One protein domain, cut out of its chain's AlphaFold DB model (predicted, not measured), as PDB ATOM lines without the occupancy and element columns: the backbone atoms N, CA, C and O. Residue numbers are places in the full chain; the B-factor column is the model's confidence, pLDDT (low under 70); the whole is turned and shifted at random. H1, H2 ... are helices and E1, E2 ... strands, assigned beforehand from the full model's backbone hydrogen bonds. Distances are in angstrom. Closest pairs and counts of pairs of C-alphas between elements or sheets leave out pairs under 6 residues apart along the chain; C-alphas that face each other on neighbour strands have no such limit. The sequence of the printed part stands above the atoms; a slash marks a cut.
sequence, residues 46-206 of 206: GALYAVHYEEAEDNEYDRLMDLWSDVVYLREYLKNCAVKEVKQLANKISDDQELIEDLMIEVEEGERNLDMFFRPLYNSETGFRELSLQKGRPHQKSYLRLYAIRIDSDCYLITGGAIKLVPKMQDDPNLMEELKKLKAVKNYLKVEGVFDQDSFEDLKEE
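What this domain is: This is residues 46 to 206 of the 206 residues of an uncharacterized protein of Saprospira grandis (strain Lewin) (UniProt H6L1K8). A strongly twisted sheet of five strands makes the core, with the helix H4 running along one face and H1 packed on the other. The long helix H3 packs on H1 and reaches out past the sheet to H2 at one end of the longest axis; H5 sits at the other end, beside the end of E4. The printed part has 161 residues, with five named helices and five named strands in the order E1 H1 H2 H3 E2 E3 E4 E5 H4 H5. The sheet is mixed, in the order E1 E5 E4 E3 E2, and the class is mixed, helices and strands. The whole is compact, with a radius of gyration of the C-alphas of 15.9 A and spans of 47 by 36 by 35 A.

Where its parts are: The sheet holds E1, residues 48 to 52, E5, residues 155 to 163 and 23.5 A long, E4, residues 144 to 152 and 23.1 A long, E3, residues 132 to 136, and E2, residues 118 to 120. C-alpha 48 of E1 is at (36.295, 5.002, -19.102). E4 bends by 51 degrees at residue 149 and E5 by 64 degrees at residue 159. The helices are H1, residues 60 to 69, H2, residues 71 to 80, H3, residues 86 to 108 and 33.3 A long, H4, residues 173 to 191 and 27.0 A long, and H5, residues 197 to 205. H3 begins at C-alpha 86, (67.410, -0.094, -24.773), and H5 ends at C-alpha 205, (27.479, 10.388, -6.296).

How they stand to each other: E2, E3, E4 and E5 form a meander, each strand the antiparallel neighbour of the one before; N 135 and O 119 are 2.8 A apart, N 134 and O 148 2.8 A, and N 147 and O 160 2.8 A. The edge strand E1 is parallel to E5, with N 51 and O 158 2.8 A apart. There are three layers, helices on both faces of the sheet: H1 and H3 on one, H4 and H5 on the other. H4 lies over E5 and E4 at a height of 9.0 A over the sheet and runs along the strands; the closest C-alphas of H4 and E5 are those of Leu 182 and Thr 159, 5.6 A apart. H1 lies over E5 at a height of 8.5 A. H3 touches H1 with residues 93 to 101 alone, C-alphas 94 and 69 being closest at 4.9 A, at a steep tilt of 43 degrees, opposite ways. H3 touches H2 with residues 86 to 94 alone, closest at C-alphas 90 and 74, 5.4 A. H2 is not on the sheet. The closest C-alphas of H5 and E4 are those of Gln 197 and Asp 152, 5.8 A apart. Every O i to N i+4 pair is within hydrogen-bond range in H1, H2, H3 and H4, and 4 of 5 are in H5.

The domain as a whole: The C-alphas farthest apart are those of Lys 84 and Glu 206, 49.6 A. The printed part has no cut, and E2 to E3 is the long link. The mean pLDDT of the printed part is 94.0, and residues 46 and 206 are under 70.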
ATOM      1  N   GLY A  46      31.879   8.000 -22.487       67.62
ATOM      2  CA  GLY A  46      30.891   7.986 -21.399       67.62
ATOM      3  C   GLY A  46      31.220   7.036 -20.242       67.62
ATOM      4  O   GLY A  46      30.426   6.960 -19.309       67.62
ATOM      5  N   ALA A  47      32.302   6.246 -20.327       86.75
ATOM      6  CA  ALA A  47      32.441   5.053 -19.486       86.75
ATOM      7  C   ALA A  47      33.883   4.532 -19.258       86.75
ATOM      8  O   ALA A  47      34.059   3.400 -18.792       86.75
ATOM      9  N   LEU A  48      34.931   5.323 -19.546       94.81
ATOM     10  CA  LEU A  48      36.295   5.002 -19.102       94.81
ATOM     11  C   LEU A  48      36.669   5.816 -17.866       94.81
ATOM     12  O   LEU A  48      36.672   7.045 -17.882       94.81
ATOM     13  N   TYR A  49      37.073   5.111 -16.816       96.88
ATOM     14  CA  TYR A  49      37.485   5.694 -15.547       96.88
ATOM     15  C   TYR A  49      38.898   5.248 -15.183       96.88
ATOM     16  O   TYR A  49      39.372   4.207 -15.645       96.88
ATOM     17  N   ALA A  50      39.551   5.984 -14.291       97.44
ATOM     18  CA  ALA A  50      40.798   5.577 -13.663       97.44
ATOM     19  C   ALA A  50      40.777   5.844 -12.161       97.44
ATOM     20  O   ALA A  50      40.145   6.779 -11.672       97.44
ATOM     21  N   VAL A  51      41.499   5.010 -11.423       97.06
ATOM     22  CA  VAL A  51      41.745   5.222 -10.004       97.06
ATOM     23  C   VAL A  51      42.792   6.320  -9.826       97.06
ATOM     24  O   VAL A  51      43.855   6.285 -10.445       97.06
ATOM     25  N   HIS A  52      42.511   7.260  -8.935       96.12
ATOM     26  CA  HIS A  52      43.463   8.211  -8.376       96.12
ATOM     27  C   HIS A  52      43.728   7.816  -6.930       96.12
ATOM     28  O   HIS A  52      42.903   8.035  -6.044       96.12
ATOM     29  N   TYR A  53      44.863   7.163  -6.704       93.00
ATOM     30  CA  TYR A  53      45.252   6.718  -5.372       93.00
ATOM     31  C   TYR A  53      45.652   7.888  -4.470       93.00
ATOM     32  O   TYR A  53      46.162   8.902  -4.945       93.00
ATOM     33  N   GLU A  54      45.473   7.714  -3.161       86.81
ATOM     34  CA  GLU A  54      45.921   8.694  -2.172       86.81
ATOM     35  C   GLU A  54      47.426   8.984  -2.320       86.81
ATOM     36  O   GLU A  54      48.216   8.086  -2.618       86.81
ATOM     37  N   GLU A  55      47.812  10.248  -2.128       83.81
ATOM     38  CA  GLU A  55      49.187  10.766  -2.260       83.81
ATOM     39  C   GLU A  55      49.789  10.735  -3.678       83.81
ATOM     40  O   GLU A  55      50.870  11.292  -3.880       83.81
ATOM     41  N   ALA A  56      49.114  10.141  -4.670       88.88
ATOM     42  CA  ALA A  56      49.531  10.249  -6.064       88.88
ATOM     43  C   ALA A  56      49.207  11.645  -6.618       88.88
ATOM     44  O   ALA A  56      48.163  12.221  -6.309       88.88
ATOM     45  N   GLU A  57      50.103  12.181  -7.446       92.44
ATOM     46  CA  GLU A  57      49.901  13.465  -8.128       92.44
ATOM     47  C   GLU A  57      48.731  13.371  -9.117       92.44
ATOM     48  O   GLU A  57      47.778  14.144  -9.015       92.44
ATOM     49  N   ASP A  58      48.744  12.325  -9.946       95.38
ATOM     50  CA  ASP A  58      47.764  12.091 -11.005       95.38
ATOM     51  C   ASP A  58      47.010  10.765 -10.835       95.38
ATOM     52  O   ASP A  58      47.401   9.868 -10.076       95.38
ATOM     53  N   ASN A  59      45.921  10.621 -11.595       97.06
ATOM     54  CA  ASN A  59      45.237   9.342 -11.745       97.06
ATOM     55  C   ASN A  59      46.098   8.344 -12.539       97.06
ATOM     56  O   ASN A  59      47.007   8.715 -13.281       97.06
ATOM     57  N   GLU A  60      45.807   7.050 -12.401       97.38
ATOM     58  CA  GLU A  60      46.636   6.008 -13.011       97.38
ATOM     59  C   GLU A  60      46.651   6.037 -14.543       97.38
ATOM     60  O   GLU A  60      47.593   5.494 -15.110       97.38
ATOM     61  N   TYR A  61      45.657   6.612 -15.228       97.75
ATOM     62  CA  TYR A  61      45.733   6.731 -16.684       97.75
ATOM     63  C   TYR A  61      46.763   7.795 -17.081       97.75
ATOM     64  O   TYR A  61      47.750   7.453 -17.735       97.75
ATOM     65  N   ASP A  62      46.586   9.033 -16.611       97.44
ATOM     66  CA  ASP A  62      47.459  10.164 -16.957       97.44
ATOM     67  C   ASP A  62      48.905   9.897 -16.527       97.44
ATOM     68  O   ASP A  62      49.827   9.962 -17.342       97.44
ATOM     69  N   ARG A  63      49.097   9.415 -15.288       97.69
ATOM     70  CA  ARG A  63      50.417   9.035 -14.767       97.69
ATOM     71  C   ARG A  63      51.138   8.046 -15.684       97.69
ATOM     72  O   ARG A  63      52.361   8.085 -15.804       97.69
ATOM     73  N   LEU A  64      50.416   7.088 -16.269       98.19
ATOM     74  CA  LEU A  64      51.014   6.084 -17.149       98.19
ATOM     75  C   LEU A  64      51.311   6.640 -18.539       98.19
ATOM     76  O   LEU A  64      52.344   6.263 -19.091       98.19
ATOM     77  N   MET A  65      50.456   7.504 -19.095       98.19
ATOM     78  CA  MET A  65      50.720   8.143 -20.390       98.19
ATOM     79  C   MET A  65      51.967   9.028 -20.316       98.19
ATOM     80  O   MET A  65      52.869   8.884 -21.142       98.19
ATOM     81  N   ASP A  66      52.101   9.825 -19.255       97.94
ATOM     82  CA  ASP A  66      53.289  10.650 -19.008       97.94
ATOM     83  C   ASP A  66      54.548   9.795 -18.824       97.94
ATOM     84  O   ASP A  66      55.594  10.026 -19.434       97.94
ATOM     85  N   LEU A  67      54.450   8.735 -18.020       97.69
ATOM     86  CA  LEU A  67      55.583   7.852 -17.759       97.69
ATOM     87  C   LEU A  67      56.042   7.091 -19.010       97.69
ATOM     88  O   LEU A  67      57.230   6.796 -19.167       97.69
ATOM     89  N   TRP A  68      55.105   6.698 -19.872       98.56
ATOM     90  CA  TRP A  68      55.399   5.934 -21.081       98.56
ATOM     91  C   TRP A  68      55.771   6.814 -22.279       98.56
ATOM     92  O   TRP A  68      56.379   6.287 -23.209       98.56
ATOM     93  N   SER A  69      55.502   8.119 -22.241       97.88
ATOM     94  CA  SER A  69      56.018   9.090 -23.215       97.88
ATOM     95  C   SER A  69      57.420   9.614 -22.845       97.88
ATOM     96  O   SER A  69      58.193  10.020 -23.719       97.88
ATOM     97  N   ASP A  70      57.827   9.535 -21.570       98.12
ATOM     98  CA  ASP A  70      59.177   9.915 -21.143       98.12
ATOM     99  C   ASP A  70      60.246   8.886 -21.565       98.12
ATOM    100  O   ASP A  70      60.617   7.938 -20.863       98.12
ATOM    101  N   VAL A  71      60.844   9.132 -22.729       97.19
ATOM    102  CA  VAL A  71      61.942   8.327 -23.275       97.19
ATOM    103  C   VAL A  71      63.181   8.295 -22.362       97.19
ATOM    104  O   VAL A  71      63.960   7.335 -22.433       97.19
ATOM    105  N   VAL A  72      63.421   9.308 -21.523       97.56
ATOM    106  CA  VAL A  72      64.538   9.304 -20.560       97.56
ATOM    107  C   VAL A  72      64.254   8.284 -19.466       97.56
ATOM    108  O   VAL A  72      65.065   7.363 -19.298       97.56
ATOM    109  N   TYR A  73      63.087   8.372 -18.826       97.88
ATOM    110  CA  TYR A  73      62.624   7.378 -17.857       97.88
ATOM    111  C   TYR A  73      62.659   5.962 -18.447       97.88
ATOM    112  O   TYR A  73      63.267   5.057 -17.869       97.88
ATOM    113  N   LEU A  74      62.093   5.760 -19.642       98.44
ATOM    114  CA  LEU A  74      62.054   4.447 -20.288       98.44
ATOM    115  C   LEU A  74      63.452   3.866 -20.498       98.44
ATOM    116  O   LEU A  74      63.689   2.680 -20.261       98.44
ATOM    117  N   ARG A  75      64.412   4.684 -20.936       98.19
ATOM    118  CA  ARG A  75      65.793   4.221 -21.124       98.19
ATOM    119  C   ARG A  75      66.431   3.805 -19.805       98.19
ATOM    120  O   ARG A  75      67.194   2.840 -19.803       98.19
ATOM    121  N   GLU A  76      66.167   4.516 -18.717       98.00
ATOM    122  CA  GLU A  76      66.672   4.159 -17.389       98.00
ATOM    123  C   GLU A  76      66.022   2.880 -16.861       98.00
ATOM    124  O   GLU A  76      66.731   1.938 -16.498       98.00
ATOM    125  N   TYR A  77      64.694   2.792 -16.932       96.44
ATOM    126  CA  TYR A  77      63.931   1.602 -16.570       96.44
ATOM    127  C   TYR A  77      64.439   0.357 -17.314       96.44
ATOM    128  O   TYR A  77      64.803  -0.648 -16.703       96.44
ATOM    129  N   LEU A  78      64.570   0.433 -18.642       97.75
ATOM    130  CA  LEU A  78      65.008  -0.696 -19.466       97.75
ATOM    131  C   LEU A  78      66.476  -1.088 -19.229       97.75
ATOM    132  O   LEU A  78      66.808  -2.274 -19.321       97.75
ATOM    133  N   LYS A  79      67.359  -0.130 -18.904       97.31
ATOM    134  CA  LYS A  79      68.737  -0.432 -18.470       97.31
ATOM    135  C   LYS A  79      68.733  -1.227 -17.169       97.31
ATOM    136  O   LYS A  79      69.451  -2.221 -17.077       97.31
ATOM    137  N   ASN A  80      67.906  -0.829 -16.204       95.75
ATOM    138  CA  ASN A  80      67.769  -1.531 -14.927       95.75
ATOM    139  C   ASN A  80      67.202  -2.949 -15.112       95.75
ATOM    140  O   ASN A  80      67.576  -3.865 -14.384       95.75
ATOM    141  N   CYS A  81      66.387  -3.163 -16.147       93.19
ATOM    142  CA  CYS A  81      65.910  -4.484 -16.564       93.19
ATOM    143  C   CYS A  81      66.913  -5.288 -17.420       93.19
ATOM    144  O   CYS A  81      66.549  -6.341 -17.947       93.19
ATOM    145  N   ALA A  82      68.151  -4.815 -17.598       94.19
ATOM    146  CA  ALA A  82      69.195  -5.459 -18.404       94.19
ATOM    147  C   ALA A  82      68.789  -5.751 -19.869       94.19
ATOM    148  O   ALA A  82      69.250  -6.720 -20.485       94.19
ATOM    149  N   VAL A  83      67.939  -4.904 -20.458       95.38
ATOM    150  CA  VAL A  83      67.584  -4.986 -21.882       95.38
ATOM    151  C   VAL A  83      68.792  -4.611 -22.744       95.38
ATOM    152  O   VAL A  83      69.490  -3.644 -22.460       95.38
ATOM    153  N   LYS A  84      69.036  -5.355 -23.831       94.31
ATOM    154  CA  LYS A  84      70.149  -5.079 -24.763       94.31
ATOM    155  C   LYS A  84      69.884  -3.850 -25.637       94.31
ATOM    156  O   LYS A  84      70.646  -2.891 -25.621       94.31
ATOM    157  N   GLU A  85      68.770  -3.859 -26.365       96.81
ATOM    158  CA  GLU A  85      68.405  -2.814 -27.333       96.81
ATOM    159  C   GLU A  85      67.578  -1.693 -26.681       96.81
ATOM    160  O   GLU A  85      66.464  -1.385 -27.106       96.81
ATOM    161  N   VAL A  86      68.115  -1.082 -25.617       97.94
ATOM    162  CA  VAL A  86      67.410  -0.094 -24.773       97.94
ATOM    163  C   VAL A  86      66.779   1.032 -25.591       97.94
ATOM    164  O   VAL A  86      65.604   1.330 -25.421       97.94
ATOM    165  N   LYS A  87      67.545   1.669 -26.489       97.94
ATOM    166  CA  LYS A  87      67.066   2.840 -27.242       97.94
ATOM    167  C   LYS A  87      65.911   2.484 -28.179       97.94
ATOM    168  O   LYS A  87      64.941   3.226 -28.242       97.94
ATOM    169  N   GLN A  88      66.036   1.373 -28.904       98.00
ATOM    170  CA  GLN A  88      65.018   0.929 -29.856       98.00
ATOM    171  C   GLN A  88      63.732   0.548 -29.125       98.00
ATOM    172  O   GLN A  88      62.651   0.927 -29.560       98.00
ATOM    173  N   LEU A  89      63.851  -0.166 -28.001       98.19
ATOM    174  CA  LEU A  89      62.686  -0.565 -27.224       98.19
ATOM    175  C   LEU A  89      62.027   0.620 -26.507       98.19
ATOM    176  O   LEU A  89      60.807   0.669 -26.481       98.19
ATOM    177  N   ALA A  90      62.798   1.576 -25.979       98.50
ATOM    178  CA  ALA A  90      62.245   2.791 -25.378       98.50
ATOM    179  C   ALA A  90      61.412   3.581 -26.393       98.50
ATOM    180  O   ALA A  90      60.261   3.887 -26.120       98.50
ATOM    181  N   ASN A  91      61.963   3.832 -27.586       98.06
ATOM    182  CA  ASN A  91      61.222   4.515 -28.645       98.06
ATOM    183  C   ASN A  91      59.955   3.738 -29.020       98.06
ATOM    184  O   ASN A  91      58.885   4.313 -29.038       98.06
ATOM    185  N   LYS A  92      60.055   2.416 -29.203       98.25
ATOM    186  CA  LYS A  92      58.882   1.591 -29.503       98.25
ATOM    187  C   LYS A  92      57.810   1.651 -28.406       98.25
ATOM    188  O   LYS A  92      56.634   1.578 -28.713       98.25
ATOM    189  N   ILE A  93      58.201   1.696 -27.133       98.50
ATOM    190  CA  ILE A  93      57.242   1.813 -26.028       98.50
ATOM    191  C   ILE A  93      56.554   3.182 -26.054       98.50
ATOM    192  O   ILE A  93      55.353   3.224 -25.828       98.50
ATOM    193  N   SER A  94      57.291   4.250 -26.367       98.50
ATOM    194  CA  SER A  94      56.720   5.585 -26.585       98.50
ATOM    195  C   SER A  94      55.737   5.576 -27.759       98.50
ATOM    196  O   SER A  94      54.604   5.997 -27.595       98.50
ATOM    197  N   ASP A  95      56.117   4.988 -28.900       98.44
ATOM    198  CA  ASP A  95      55.222   4.843 -30.058       98.44
ATOM    199  C   ASP A  95      53.960   4.025 -29.687       98.44
ATOM    200  O   ASP A  95      52.846   4.347 -30.085       98.44
ATOM    201  N   ASP A  96      54.112   2.949 -28.900       98.50
ATOM    202  CA  ASP A  96      52.984   2.147 -28.408       98.50
ATOM    203  C   ASP A  96      52.066   2.956 -27.466       98.50
ATOM    204  O   ASP A  96      50.883   2.633 -27.376       98.50
ATOM    205  N   GLN A  97      52.595   3.940 -26.731       98.25
ATOM    206  CA  GLN A  97      51.812   4.822 -25.863       98.25
ATOM    207  C   GLN A  97      50.988   5.812 -26.692       98.25
ATOM    208  O   GLN A  97      49.791   5.911 -26.439       98.25
ATOM    209  N   GLU A  98      51.568   6.424 -27.729       98.44
ATOM    210  CA  GLU A  98      50.830   7.273 -28.681       98.44
ATOM    211  C   GLU A  98      49.650   6.503 -29.301       98.44
ATOM    212  O   GLU A  98      48.525   6.991 -29.348       98.44
ATOM    213  N   LEU A  99      49.856   5.226 -29.658       97.94
ATOM    214  CA  LEU A  99      48.768   4.369 -30.146       97.94
ATOM    215  C   LEU A  99      47.654   4.145 -29.115       97.94
ATOM    216  O   LEU A  99      46.523   3.877 -29.504       97.94
ATOM    217  N   ILE A 100      47.951   4.154 -27.812       97.12
ATOM    218  CA  ILE A 100      46.904   4.061 -26.786       97.12
ATOM    219  C   ILE A 100      46.089   5.351 -26.775       97.12
ATOM    220  O   ILE A 100      44.867   5.254 -26.744       97.12
ATOM    221  N   GLU A 101      46.732   6.516 -26.829       96.12
ATOM    222  CA  GLU A 101      46.037   7.808 -26.849       96.12
ATOM    223  C   GLU A 101      45.147   7.963 -28.081       96.12
ATOM    224  O   GLU A 101      43.968   8.278 -27.931       96.12
ATOM    225  N   ASP A 102      45.655   7.627 -29.271       95.88
ATOM    226  CA  ASP A 102      44.867   7.624 -30.509       95.88
ATOM    227  C   ASP A 102      43.616   6.737 -30.372       95.88
ATOM    228  O   ASP A 102      42.509   7.132 -30.733       95.88
ATOM    229  N   LEU A 103      43.764   5.542 -29.784       93.69
ATOM    230  CA  LEU A 103      42.634   4.644 -29.533       93.69
ATOM    231  C   LEU A 103      41.620   5.236 -28.547       93.69
ATOM    232  O   LEU A 103      40.433   4.943 -28.679       93.69
ATOM    233  N   MET A 104      42.065   6.007 -27.551       92.75
ATOM    234  CA  MET A 104      41.157   6.658 -26.601       92.75
ATOM    235  C   MET A 104      40.401   7.822 -27.244       92.75
ATOM    236  O   MET A 104      39.207   7.961 -26.987       92.75
ATOM    237  N   ILE A 105      41.048   8.583 -28.132       93.12
ATOM    238  CA  ILE A 105      40.392   9.620 -28.941       93.12
ATOM    239  C   ILE A 105      39.309   8.986 -29.823       93.12
ATOM    240  O   ILE A 105      38.160   9.418 -29.785       93.12
ATOM    241  N   GLU A 106      39.621   7.895 -30.532       92.44
ATOM    242  CA  GLU A 106      38.634   7.169 -31.350       92.44
ATOM    243  C   GLU A 106      37.444   6.649 -30.514       92.44
ATOM    244  O   GLU A 106      36.320   6.553 -31.010       92.44
ATOM    245  N   VAL A 107      37.667   6.283 -29.245       90.94
ATOM    246  CA  VAL A 107      36.589   5.891 -28.319       90.94
ATOM    247  C   VAL A 107      35.724   7.090 -27.942       90.94
ATOM    248  O   VAL A 107      34.499   6.982 -27.951       90.94
ATOM    249  N   GLU A 108      36.334   8.230 -27.625       89.88
ATOM    250  CA  GLU A 108      35.614   9.460 -27.287       89.88
ATOM    251  C   GLU A 108      34.770   9.974 -28.464       89.88
ATOM    252  O   GLU A 108      33.629  10.397 -28.277       89.88
ATOM    253  N   GLU A 109      35.289   9.852 -29.685       90.81
ATOM    254  CA  GLU A 109      34.592  10.201 -30.927       90.81
ATOM    255  C   GLU A 109      33.504   9.179 -31.322       90.81
ATOM    256  O   GLU A 109      32.715   9.420 -32.241       90.81
ATOM    257  N   GLY A 110      33.413   8.048 -30.614       88.50
ATOM    258  CA  GLY A 110      32.440   6.982 -30.872       88.50
ATOM    259  C   GLY A 110      32.778   6.102 -32.081       88.50
ATOM    260  O   GLY A 110      31.929   5.342 -32.554       88.50
ATOM    261  N   GLU A 111      34.007   6.179 -32.589       90.69
ATOM    262  CA  GLU A 111      34.507   5.368 -33.703       90.69
ATOM    263  C   GLU A 111      34.974   3.978 -33.246       90.69
ATOM    264  O   GLU A 111      35.017   3.023 -34.034       90.69
ATOM    265  N   ARG A 112      35.287   3.839 -31.952       88.62
ATOM    266  CA  ARG A 112      35.741   2.594 -31.328       88.62
ATOM    267  C   ARG A 112      35.051   2.338 -29.988       88.62
ATOM    268  O   ARG A 112      34.601   3.244 -29.309       88.62
ATOM    269  N   ASN A 113      34.998   1.065 -29.602       90.38
ATOM    270  CA  ASN A 113      34.477   0.602 -28.316       90.38
ATOM    271  C   ASN A 113      35.598  -0.032 -27.464       90.38
ATOM    272  O   ASN A 113      36.468  -0.743 -27.988       90.38
ATOM    273  N   LEU A 114      35.565   0.181 -26.150       93.56
ATOM    274  CA  LEU A 114      36.557  -0.280 -25.175       93.56
ATOM    275  C   LEU A 114      36.614  -1.808 -25.048       93.56
ATOM    276  O   LEU A 114      37.699  -2.346 -24.801       93.56
ATOM    277  N   ASP A 115      35.525  -2.541 -25.317       93.00
ATOM    278  CA  ASP A 115      35.517  -4.016 -25.376       93.00
ATOM    279  C   ASP A 115      36.444  -4.557 -26.484       93.00
ATOM    280  O   ASP A 115      36.823  -5.738 -26.488       93.00
ATOM    281  N   MET A 116      36.832  -3.718 -27.453       91.06
ATOM    282  CA  MET A 116      37.827  -4.092 -28.459       91.06
ATOM    283  C   MET A 116      39.256  -4.051 -27.909       91.06
ATOM    284  O   MET A 116      40.081  -4.879 -28.325       91.06
ATOM    285  N   PHE A 117      39.528  -3.130 -26.984       94.94
ATOM    286  CA  PHE A 117      40.842  -2.867 -26.406       94.94
ATOM    287  C   PHE A 117      41.111  -3.721 -25.161       94.94
ATOM    288  O   PHE A 117      42.142  -4.400 -25.078       94.94
ATOM    289  N   PHE A 118      40.174  -3.741 -24.213       95.81
ATOM    290  CA  PHE A 118      40.292  -4.518 -22.987       95.81
ATOM    291  C   PHE A 118      39.900  -5.977 -23.209       95.81
ATOM    292  O   PHE A 118      38.892  -6.306 -23.830       95.81
ATOM    293  N   ARG A 119      40.745  -6.886 -22.714       95.38
ATOM    294  CA  ARG A 119      40.544  -8.338 -22.804       95.38
ATOM    295  C   ARG A 119      40.756  -8.997 -21.445       95.38
ATOM    296  O   ARG A 119      41.615  -8.521 -20.697       95.38
ATOM    297  N   PRO A 120      40.092 -10.135 -21.147       96.31
ATOM    298  CA  PRO A 120      40.255 -10.817 -19.869       96.31
ATOM    299  C   PRO A 120      41.724 -11.027 -19.525       96.31
ATOM    300  O   PRO A 120      42.522 -11.445 -20.373       96.31
ATOM    301  N   LEU A 121      42.112 -10.725 -18.288       95.69
ATOM    302  CA  LEU A 121      43.489 -10.837 -17.810       95.69
ATOM    303  C   LEU A 121      44.005 -12.271 -17.991       95.69
ATOM    304  O   LEU A 121      45.120 -12.465 -18.490       95.69
ATOM    305  N   TYR A 122      43.158 -13.258 -17.690       91.69
ATOM    306  CA  TYR A 122      43.437 -14.682 -17.842       91.69
ATOM    307  C   TYR A 122      42.725 -15.263 -19.062       91.69
ATOM    308  O   TYR A 122      41.509 -15.179 -19.184       91.69
ATOM    309  N   ASN A 123      43.478 -15.939 -19.930       85.50
ATOM    310  CA  ASN A 123      42.925 -16.561 -21.140       85.50
ATOM    311  C   ASN A 123      41.980 -17.742 -20.842       85.50
ATOM    312  O   ASN A 123      41.259 -18.181 -21.727       85.50
ATOM    313  N   SER A 124      42.019 -18.284 -19.622       86.38
ATOM    314  CA  SER A 124      41.128 -19.356 -19.165       86.38
ATOM    315  C   SER A 124      39.765 -18.845 -18.703       86.38
ATOM    316  O   SER A 124      38.935 -19.640 -18.269       86.38
ATOM    317  N   GLU A 125      39.552 -17.532 -18.690       87.00
ATOM    318  CA  GLU A 125      38.268 -16.965 -18.318       87.00
ATOM    319  C   GLU A 125      37.250 -17.169 -19.444       87.00
ATOM    320  O   GLU A 125      37.473 -16.762 -20.582       87.00
ATOM    321  N   THR A 126      36.140 -17.825 -19.112       79.69
ATOM    322  CA  THR A 126      35.049 -18.140 -20.039       79.69
ATOM    323  C   THR A 126      33.732 -17.609 -19.495       79.69
ATOM    324  O   THR A 126      33.455 -17.778 -18.305       79.69
ATOM    325  N   GLY A 127      32.894 -17.067 -20.378       79.75
ATOM    326  CA  GLY A 127      31.584 -16.524 -20.019       79.75
ATOM    327  C   GLY A 127      31.660 -15.157 -19.338       79.75
ATOM    328  O   GLY A 127      32.730 -14.561 -19.219       79.75
ATOM    329  N   PHE A 128      30.500 -14.660 -18.910       79.69
ATOM    330  CA  PHE A 128      30.397 -13.418 -18.152       79.69
ATOM    331  C   PHE A 128      30.958 -13.600 -16.738       79.69
ATOM    332  O   PHE A 128      30.715 -14.621 -16.087       79.69
ATOM    333  N   ARG A 129      31.693 -12.594 -16.261       85.69
ATOM    334  CA  ARG A 129      32.140 -12.500 -14.875       85.69
ATOM    335  C   ARG A 129      31.994 -11.075 -14.378       85.69
ATOM    336  O   ARG A 129      32.601 -10.166 -14.933       85.69
ATOM    337  N   GLU A 130      31.266 -10.940 -13.281       88.44
ATOM    338  CA  GLU A 130      31.137  -9.693 -12.538       88.44
ATOM    339  C   GLU A 130      32.517  -9.163 -12.110       88.44
ATOM    340  O   GLU A 130      33.368  -9.909 -11.581       88.44
ATOM    341  N   LEU A 131      32.728  -7.867 -12.357       95.12
ATOM    342  CA  LEU A 131      33.966  -7.148 -12.058       95.12
ATOM    343  C   LEU A 131      35.191  -7.904 -12.586       95.12
ATOM    344  O   LEU A 131      36.134  -8.222 -11.849       95.12
ATOM    345  N   SER A 132      35.132  -8.333 -13.848       96.38
ATOM    346  CA  SER A 132      36.197  -9.124 -14.466       96.38
ATOM    347  C   SER A 132      37.506  -8.333 -14.523       96.38
ATOM    348  O   SER A 132      37.518  -7.140 -14.815       96.38
ATOM    349  N   LEU A 133      38.629  -9.012 -14.272       97.62
ATOM    350  CA  LEU A 133      39.957  -8.412 -14.377       97.62
ATOM    351  C   LEU A 133      40.397  -8.402 -15.837       97.62
ATOM    352  O   LEU A 133      40.417  -9.449 -16.486       97.62
ATOM    353  N   GLN A 134      40.810  -7.247 -16.337       97.94
ATOM    354  CA  GLN A 134      41.094  -7.010 -17.746       97.94
ATOM    355  C   GLN A 134      42.504  -6.463 -17.956       97.94
ATOM    356  O   GLN A 134      43.148  -5.927 -17.053       97.94
ATOM    357  N   LYS A 135      42.990  -6.619 -19.186       97.75
ATOM    358  CA  LYS A 135      44.227  -6.023 -19.682       97.75
ATOM    359  C   LYS A 135      43.992  -5.385 -21.051       97.75
ATOM    360  O   LYS A 135      43.463  -6.044 -21.946       97.75
ATOM    361  N   GLY A 136      44.433  -4.147 -21.216       97.06
ATOM    362  CA  GLY A 136      44.507  -3.423 -22.481       97.06
ATOM    363  C   GLY A 136      45.907  -3.515 -23.085       97.06
ATOM    364  O   GLY A 136      46.906  -3.585 -22.358       97.06
ATOM    365  N   ARG A 137      45.984  -3.590 -24.417       96.56
ATOM    366  CA  ARG A 137      47.234  -3.557 -25.195       96.56
ATOM    367  C   ARG A 137      46.932  -2.885 -26.535       96.56
ATOM    368  O   ARG A 137      45.996  -3.352 -27.182       96.56
ATOM    369  N   PRO A 138      47.739  -1.922 -27.009       96.19
ATOM    370  CA  PRO A 138      47.506  -1.304 -28.318       96.19
ATOM    371  C   PRO A 138      47.619  -2.341 -29.447       96.19
ATOM    372  O   PRO A 138      46.869  -2.326 -30.415       96.19
ATOM    373  N   HIS A 139      48.495  -3.339 -29.286       96.00
ATOM    374  CA  HIS A 139      48.554  -4.507 -30.163       96.00
ATOM    375  C   HIS A 139      49.187  -5.723 -29.461       96.00
ATOM    376  O   HIS A 139      49.799  -5.632 -28.394       96.00
ATOM    377  N   GLN A 140      49.085  -6.910 -30.075       93.44
ATOM    378  CA  GLN A 140      49.497  -8.182 -29.452       93.44
ATOM    379  C   GLN A 140      50.976  -8.243 -29.031       93.44
ATOM    380  O   GLN A 140      51.308  -8.918 -28.053       93.44
ATOM    381  N   LYS A 141      51.852  -7.552 -29.770       95.50
ATOM    382  CA  LYS A 141      53.309  -7.512 -29.546       95.50
ATOM    383  C   LYS A 141      53.755  -6.360 -28.638       95.50
ATOM    384  O   LYS A 141      54.959  -6.213 -28.442       95.50
ATOM    385  N   SER A 142      52.823  -5.545 -28.144       97.44
ATOM    386  CA  SER A 142      53.152  -4.425 -27.270       97.44
ATOM    387  C   SER A 142      53.644  -4.926 -25.918       97.44
ATOM    388  O   SER A 142      53.184  -5.971 -25.424       97.44
ATOM    389  N   TYR A 143      54.550  -4.172 -25.304       97.75
ATOM    390  CA  TYR A 143      54.995  -4.401 -23.930       97.75
ATOM    391  C   TYR A 143      54.093  -3.707 -22.905       97.75
ATOM    392  O   TYR A 143      54.049  -4.155 -21.760       97.75
ATOM    393  N   LEU A 144      53.311  -2.707 -23.315       98.38
ATOM    394  CA  LEU A 144      52.431  -1.945 -22.435       98.38
ATOM    395  C   LEU A 144      51.194  -2.738 -22.022       98.38
ATOM    396  O   LEU A 144      50.581  -3.449 -22.824       98.38
ATOM    397  N   ARG A 145      50.829  -2.637 -20.747       97.88
ATOM    398  CA  ARG A 145      49.598  -3.193 -20.184       97.88
ATOM    399  C   ARG A 145      48.902  -2.109 -19.389       97.88
ATOM    400  O   ARG A 145      49.455  -1.681 -18.385       97.88
ATOM    401  N   LEU A 146      47.690  -1.754 -19.795       98.06
ATOM    402  CA  LEU A 146      46.732  -1.098 -18.909       98.06
ATOM    403  C   LEU A 146      45.921  -2.179 -18.203       98.06
ATOM    404  O   LEU A 146      45.434  -3.101 -18.857       98.06
ATOM    405  N   TYR A 147      45.805  -2.108 -16.883       98.56
ATOM    406  CA  TYR A 147      45.019  -3.043 -16.089       98.56
ATOM    407  C   TYR A 147      43.736  -2.377 -15.630       98.56
ATOM    408  O   TYR A 147      43.769  -1.308 -15.025       98.56
ATOM    409  N   ALA A 148      42.612  -3.036 -15.886       98.19
ATOM    410  CA  ALA A 148      41.301  -2.485 -15.594       98.19
ATOM    411  C   ALA A 148      40.351  -3.537 -15.022       98.19
ATOM    412  O   ALA A 148      40.557  -4.743 -15.189       98.19
ATOM    413  N   ILE A 149      39.295  -3.068 -14.376       98.06
ATOM    414  CA  ILE A 149      38.131  -3.863 -14.000       98.06
ATOM    415  C   ILE A 149      37.036  -3.551 -15.012       98.06
ATOM    416  O   ILE A 149      36.738  -2.385 -15.254       98.06
ATOM    417  N   ARG A 150      36.451  -4.589 -15.611       97.12
ATOM    418  CA  ARG A 150      35.231  -4.441 -16.405       97.12
ATOM    419  C   ARG A 150      34.051  -4.298 -15.456       97.12
ATOM    420  O   ARG A 150      33.774  -5.252 -14.727       97.12
ATOM    421  N   ILE A 151      33.392  -3.148 -15.491       96.31
ATOM    422  CA  ILE A 151      32.160  -2.888 -14.744       96.31
ATOM    423  C   ILE A 151      30.979  -3.442 -15.543       96.31
ATOM    424  O   ILE A 151      30.285  -4.334 -15.065       96.31
ATOM    425  N   ASP A 152      30.853  -3.021 -16.804       94.44
ATOM    426  CA  ASP A 152      29.819  -3.483 -17.735       94.44
ATOM    427  C   ASP A 152      30.345  -3.507 -19.190       94.44
ATOM    428  O   ASP A 152      31.555  -3.479 -19.438       94.44
ATOM    429  N   SER A 153      29.467  -3.661 -20.180       91.94
ATOM    430  CA  SER A 153      29.756  -3.451 -21.597       91.94
ATOM    431  C   SER A 153      30.254  -2.033 -21.831       91.94
ATOM    432  O   SER A 153      29.565  -1.083 -21.489       91.94
ATOM    433  N   ASP A 154      31.430  -1.898 -22.448       93.06
ATOM    434  CA  ASP A 154      32.048  -0.600 -22.735       93.06
ATOM    435  C   ASP A 154      32.325   0.271 -21.494       93.06
ATOM    436  O   ASP A 154      32.593   1.455 -21.635       93.06
ATOM    437  N   CYS A 155      32.295  -0.300 -20.280       95.00
ATOM    438  CA  CYS A 155      32.508   0.429 -19.030       95.00
ATOM    439  C   CYS A 155      33.643  -0.188 -18.207       95.00
ATOM    440  O   CYS A 155      33.571  -1.345 -17.767       95.00
ATOM    441  N   TYR A 156      34.719   0.580 -18.020       97.25
ATOM    442  CA  TYR A 156      35.979   0.087 -17.466       97.25
ATOM    443  C   TYR A 156      36.596   1.062 -16.465       97.25
ATOM    444  O   TYR A 156      36.647   2.265 -16.696       97.25
ATOM    445  N   LEU A 157      37.161   0.507 -15.391       97.94
ATOM    446  CA  LEU A 157      37.940   1.242 -14.397       97.94
ATOM    447  C   LEU A 157      39.410   0.818 -14.447       97.94
ATOM    448  O   LEU A 157      39.746  -0.299 -14.050       97.94
ATOM    449  N   ILE A 158      40.292   1.700 -14.912       98.31
ATOM    450  CA  ILE A 158      41.746   1.517 -14.910       98.31
ATOM    451  C   ILE A 158      42.270   1.608 -13.476       98.31
ATOM    452  O   ILE A 158      41.997   2.553 -12.749       98.31
ATOM    453  N   THR A 159      43.060   0.618 -13.076       97.88
ATOM    454  CA  THR A 159      43.634   0.505 -11.718       97.88
ATOM    455  C   THR A 159      45.146   0.701 -11.686       97.88
ATOM    456  O   THR A 159      45.730   0.749 -10.604       97.88
ATOM    457  N   GLY A 160      45.774   0.749 -12.861       97.81
ATOM    458  CA  GLY A 160      47.216   0.839 -13.026       97.81
ATOM    459  C   GLY A 160      47.692   0.177 -14.313       97.81
ATOM    460  O   GLY A 160      46.911  -0.107 -15.230       97.81
ATOM    461  N   GLY A 161      48.993  -0.070 -14.406       97.88
ATOM    462  CA  GLY A 161      49.611  -0.550 -15.633       97.88
ATOM    463  C   GLY A 161      51.109  -0.773 -15.521       97.88
ATOM    464  O   GLY A 161      51.750  -0.409 -14.539       97.88
ATOM    465  N   ALA A 162      51.675  -1.436 -16.529       97.38
ATOM    466  CA  ALA A 162      53.085  -1.803 -16.520       97.38
ATOM    467  C   ALA A 162      53.683  -2.044 -17.909       97.38
ATOM    468  O   ALA A 162      52.998  -2.452 -18.852       97.38
ATOM    469  N   ILE A 163      55.012  -1.930 -17.980       97.94
ATOM    470  CA  ILE A 163      55.836  -2.414 -19.091       97.94
ATOM    471  C   ILE A 163      56.183  -3.881 -18.815       97.94
ATOM    472  O   ILE A 163      57.065  -4.212 -18.029       97.94
ATOM    473  N   LYS A 164      55.472  -4.804 -19.457       96.62
ATOM    474  CA  LYS A 164      55.588  -6.241 -19.192       96.62
ATOM    475  C   LYS A 164      56.631  -6.904 -20.090       96.62
ATOM    476  O   LYS A 164      56.305  -7.364 -21.187       96.62
ATOM    477  N   LEU A 165      57.861  -7.021 -19.588       96.38
ATOM    478  CA  LEU A 165      58.994  -7.648 -20.291       96.38
ATOM    479  C   LEU A 165      59.068  -9.178 -20.126       96.38
ATOM    480  O   LEU A 165      59.680  -9.861 -20.944       96.38
ATOM    481  N   VAL A 166      58.424  -9.728 -19.092       94.00
ATOM    482  CA  VAL A 166      58.426 -11.171 -18.785       94.00
ATOM    483  C   VAL A 166      57.132 -11.870 -19.222       94.00
ATOM    484  O   VAL A 166      56.083 -11.224 -19.310       94.00
ATOM    485  N   PRO A 167      57.127 -13.196 -19.473       89.25
ATOM    486  CA  PRO A 167      55.919 -13.924 -19.870       89.25
ATOM    487  C   PRO A 167      54.839 -14.022 -18.786       89.25
ATOM    488  O   PRO A 167      53.659 -13.863 -19.114       89.25
ATOM    489  N   LYS A 168      55.191 -14.225 -17.511       89.88
ATOM    490  CA  LYS A 168      54.221 -14.357 -16.408       89.88
ATOM    491  C   LYS A 168      54.368 -13.209 -15.414       89.88
ATOM    492  O   LYS A 168      55.466 -12.729 -15.193       89.88
ATOM    493  N   MET A 169      53.257 -12.770 -14.818       90.62
ATOM    494  CA  MET A 169      53.274 -11.657 -13.854       90.62
ATOM    495  C   MET A 169      54.065 -11.999 -12.587       90.62
ATOM    496  O   MET A 169      54.760 -11.146 -12.066       90.62
ATOM    497  N   GLN A 170      54.030 -13.258 -12.147       90.88
ATOM    498  CA  GLN A 170      54.783 -13.743 -10.982       90.88
ATOM    499  C   GLN A 170      56.309 -13.636 -11.104       90.88
ATOM    500  O   GLN A 170      57.000 -13.754 -10.098       90.88
ATOM    501  N   ASP A 171      56.815 -13.445 -12.322       92.69
ATOM    502  CA  ASP A 171      58.247 -13.366 -12.593       92.69
ATOM    503  C   ASP A 171      58.767 -11.915 -12.463       92.69
ATOM    504  O   ASP A 171      59.946 -11.670 -12.694       92.69
ATOM    505  N   ASP A 172      57.900 -10.955 -12.108       91.69
ATOM    506  CA  ASP A 172      58.230  -9.537 -11.935       91.69
ATOM    507  C   ASP A 172      57.483  -8.949 -10.715       91.69
ATOM    508  O   ASP A 172      56.245  -8.909 -10.706       91.69
ATOM    509  N   PRO A 173      58.201  -8.485  -9.675       91.88
ATOM    510  CA  PRO A 173      57.596  -7.885  -8.489       91.88
ATOM    511  C   PRO A 173      56.654  -6.713  -8.790       91.88
ATOM    512  O   PRO A 173      55.585  -6.649  -8.188       91.88
ATOM    513  N   ASN A 174      56.984  -5.855  -9.760       90.19
ATOM    514  CA  ASN A 174      56.152  -4.700 -10.111       90.19
ATOM    515  C   ASN A 174      54.816  -5.163 -10.705       90.19
ATOM    516  O   ASN A 174      53.750  -4.674 -10.343       90.19
ATOM    517  N   LEU A 175      54.839  -6.191 -11.564       94.31
ATOM    518  CA  LEU A 175      53.606  -6.783 -12.097       94.31
ATOM    519  C   LEU A 175      52.761  -7.425 -10.994       94.31
ATOM    520  O   LEU A 175      51.532  -7.406 -11.064       94.31
ATOM    521  N   MET A 176      53.400  -8.005  -9.979       95.06
ATOM    522  CA  MET A 176      52.688  -8.544  -8.826       95.06
ATOM    523  C   MET A 176      52.044  -7.451  -7.973       95.06
ATOM    524  O   MET A 176      50.981  -7.705  -7.412       95.06
ATOM    525  N   GLU A 177      52.635  -6.262  -7.874       92.75
ATOM    526  CA  GLU A 177      52.019  -5.108  -7.209       92.75
ATOM    527  C   GLU A 177      50.793  -4.608  -7.972       92.75
ATOM    528  O   GLU A 177      49.722  -4.490  -7.378       92.75
ATOM    529  N   GLU A 178      50.891  -4.469  -9.293       95.62
ATOM    530  CA  GLU A 178      49.750  -4.113 -10.145       95.62
ATOM    531  C   GLU A 178      48.606  -5.138 -10.048       95.62
ATOM    532  O   GLU A 178      47.432  -4.783  -9.961       95.62
ATOM    533  N   LEU A 179      48.923  -6.436  -9.957       95.56
ATOM    534  CA  LEU A 179      47.905  -7.466  -9.719       95.56
ATOM    535  C   LEU A 179      47.232  -7.330  -8.346       95.56
ATOM    536  O   LEU A 179      46.063  -7.698  -8.201       95.56
ATOM    537  N   LYS A 180      47.960  -6.869  -7.324       93.56
ATOM    538  CA  LYS A 180      47.392  -6.646  -5.989       93.56
ATOM    539  C   LYS A 180      46.473  -5.430  -5.994       93.56
ATOM    540  O   LYS A 180      45.352  -5.585  -5.526       93.56
ATOM    541  N   LYS A 181      46.900  -4.303  -6.579       94.25
ATOM    542  CA  LYS A 181      46.055  -3.115  -6.804       94.25
ATOM    543  C   LYS A 181      44.744  -3.502  -7.486       94.25
ATOM    544  O   LYS A 181      43.670  -3.324  -6.924       94.25
ATOM    545  N   LEU A 182      44.844  -4.185  -8.625       95.81
ATOM    546  CA  LEU A 182      43.698  -4.636  -9.411       95.81
ATOM    547  C   LEU A 182      42.717  -5.515  -8.608       95.81
ATOM    548  O   LEU A 182      41.500  -5.392  -8.742       95.81
ATOM    549  N   LYS A 183      43.226  -6.408  -7.749       95.12
ATOM    550  CA  LYS A 183      42.388  -7.231  -6.859       95.12
ATOM    551  C   LYS A 183      41.794  -6.436  -5.700       95.12
ATOM    552  O   LYS A 183      40.672  -6.732  -5.303       95.12
ATOM    553  N   ALA A 184      42.542  -5.489  -5.146       93.62
ATOM    554  CA  ALA A 184      42.100  -4.666  -4.032       93.62
ATOM    555  C   ALA A 184      40.951  -3.747  -4.467       93.62
ATOM    556  O   ALA A 184      39.887  -3.805  -3.862       93.62
ATOM    557  N   VAL A 185      41.099  -3.049  -5.599       95.69
ATOM    558  CA  VAL A 185      40.022  -2.237  -6.192       95.69
ATOM    559  C   VAL A 185      38.798  -3.102  -6.515       95.69
ATOM    560  O   VAL A 185      37.677  -2.728  -6.195       95.69
ATOM    561  N   LYS A 186      38.981  -4.316  -7.061       95.88
ATOM    562  CA  LYS A 186      37.855  -5.244  -7.282       95.88
ATOM    563  C   LYS A 186      37.109  -5.574  -5.991       95.88
ATOM    564  O   LYS A 186      35.887  -5.685  -6.007       95.88
ATOM    565  N   ASN A 187      37.834  -5.819  -4.904       93.94
ATOM    566  CA  ASN A 187      37.217  -6.146  -3.625       93.94
ATOM    567  C   ASN A 187      36.493  -4.938  -3.028       93.94
ATOM    568  O   ASN A 187      35.400  -5.126  -2.512       93.94
ATOM    569  N   TYR A 188      37.068  -3.740  -3.149       93.62
ATOM    570  CA  TYR A 188      36.421  -2.488  -2.764       93.62
ATOM    571  C   TYR A 188      35.074  -2.329  -3.474       93.62
ATOM    572  O   TYR A 188      34.045  -2.313  -2.813       93.62
ATOM    573  N   LEU A 189      35.056  -2.394  -4.811       94.62
ATOM    574  CA  LEU A 189      33.818  -2.283  -5.592       94.62
ATOM    575  C   LEU A 189      32.757  -3.316  -5.176       94.62
ATOM    576  O   LEU A 189      31.575  -3.007  -5.126       94.62
ATOM    577  N   LYS A 190      33.172  -4.543  -4.831       94.06
ATOM    578  CA  LYS A 190      32.248  -5.570  -4.320       94.06
ATOM    579  C   LYS A 190      31.665  -5.231  -2.951       94.06
ATOM    580  O   LYS A 190      30.524  -5.599  -2.695       94.06
ATOM    581  N   VAL A 191      32.459  -4.643  -2.058       92.56
ATOM    582  CA  VAL A 191      32.012  -4.242  -0.714       92.56
ATOM    583  C   VAL A 191      31.031  -3.081  -0.811       92.56
ATOM    584  O   VAL A 191      29.989  -3.140  -0.165       92.56
ATOM    585  N   GLU A 192      31.310  -2.128  -1.699       92.44
ATOM    586  CA  GLU A 192      30.424  -1.005  -2.028       92.44
ATOM    587  C   GLU A 192      29.192  -1.416  -2.858       92.44
ATOM    588  O   GLU A 192      28.362  -0.590  -3.211       92.44
ATOM    589  N   GLY A 193      29.034  -2.707  -3.167       93.38
ATOM    590  CA  GLY A 193      27.827  -3.217  -3.814       93.38
ATOM    591  C   GLY A 193      27.734  -2.949  -5.317       93.38
ATOM    592  O   GLY A 193      26.638  -3.025  -5.859       93.38
ATOM    593  N   VAL A 194      28.852  -2.702  -6.002       95.31
ATOM    594  CA  VAL A 194      28.890  -2.530  -7.461       95.31
ATOM    595  C   VAL A 194      28.793  -3.883  -8.174       95.31
ATOM    596  O   VAL A 194      29.611  -4.783  -7.947       95.31
ATOM    597  N   PHE A 195      27.836  -4.018  -9.090       91.25
ATOM    598  CA  PHE A 195      27.640  -5.210  -9.930       91.25
ATOM    599  C   PHE A 195      27.340  -4.904 -11.408       91.25
ATOM    600  O   PHE A 195      27.433  -5.815 -12.233       91.25
ATOM    601  N   ASP A 196      27.039  -3.653 -11.745       92.75
ATOM    602  CA  ASP A 196      26.774  -3.143 -13.093       92.75
ATOM    603  C   ASP A 196      27.114  -1.643 -13.186       92.75
ATOM    604  O   ASP A 196      27.699  -1.074 -12.261       92.75
ATOM    605  N   GLN A 197      26.808  -1.010 -14.322       92.25
ATOM    606  CA  GLN A 197      27.062   0.417 -14.505       92.25
ATOM    607  C   GLN A 197      26.206   1.294 -13.581       92.25
ATOM    608  O   GLN A 197      26.740   2.247 -13.026       92.25
ATOM    609  N   ASP A 198      24.929   0.968 -13.367       93.44
ATOM    610  CA  ASP A 198      24.028   1.779 -12.534       93.44
ATOM    611  C   ASP A 198      24.528   1.839 -11.080       93.44
ATOM    612  O   ASP A 198      24.745   2.918 -10.534       93.44
ATOM    613  N   SER A 199      24.838   0.682 -10.485       94.56
ATOM    614  CA  SER A 199      25.419   0.607  -9.133       94.56
ATOM    615  C   SER A 199      26.804   1.258  -9.021       94.56
ATOM    616  O   SER A 199      27.218   1.662  -7.935       94.56
ATOM    617  N   PHE A 200      27.543   1.372 -10.129       94.88
ATOM    618  CA  PHE A 200      28.811   2.098 -10.173       94.88
ATOM    619  C   PHE A 200      28.627   3.617 -10.244       94.88
ATOM    620  O   PHE A 200      29.446   4.349  -9.689       94.88
ATOM    621  N   GLU A 201      27.589   4.099 -10.930       92.00
ATOM    622  CA  GLU A 201      27.229   5.520 -10.936       92.00
ATOM    623  C   GLU A 201      26.799   5.978  -9.542       92.00
ATOM    624  O   GLU A 201      27.346   6.966  -9.056       92.00
ATOM    625  N   ASP A 202      25.937   5.204  -8.871       92.06
ATOM    626  CA  ASP A 202      25.473   5.489  -7.506       92.06
ATOM    627  C   ASP A 202      26.654   5.703  -6.538       92.06
ATOM    628  O   ASP A 202      26.689   6.689  -5.806       92.06
ATOM    629  N   LEU A 203      27.679   4.839  -6.600       90.31
ATOM    630  CA  LEU A 203      28.893   4.949  -5.777       90.31
ATOM    631  C   LEU A 203      29.652   6.274  -5.971       90.31
ATOM    632  O   LEU A 203      30.330   6.738  -5.060       90.31
ATOM    633  N   LYS A 204      29.612   6.870  -7.166       84.12
ATOM    634  CA  LYS A 204      30.356   8.108  -7.455       84.12
ATOM    635  C   LYS A 204      29.607   9.369  -7.023       84.12
ATOM    636  O   LYS A 204      30.218  10.437  -7.008       84.12
ATOM    637  N   GLU A 205      28.307   9.266  -6.753       75.38
ATOM    638  CA  GLU A 205      27.479  10.388  -6.296       75.38
ATOM    639  C   GLU A 205      27.515  10.587  -4.767       75.38
ATOM    640  O   GLU A 205      27.055  11.627  -4.286       75.38
ATOM    641  N   GLU A 206      28.074   9.628  -4.018       58.97
ATOM    642  CA  GLU A 206      28.287   9.688  -2.559       58.97
ATOM    643  C   GLU A 206      29.534  10.498  -2.148       58.97
ATOM    644  O   GLU A 206      29.428  11.253  -1.147       58.97
TER     645      GLU A 206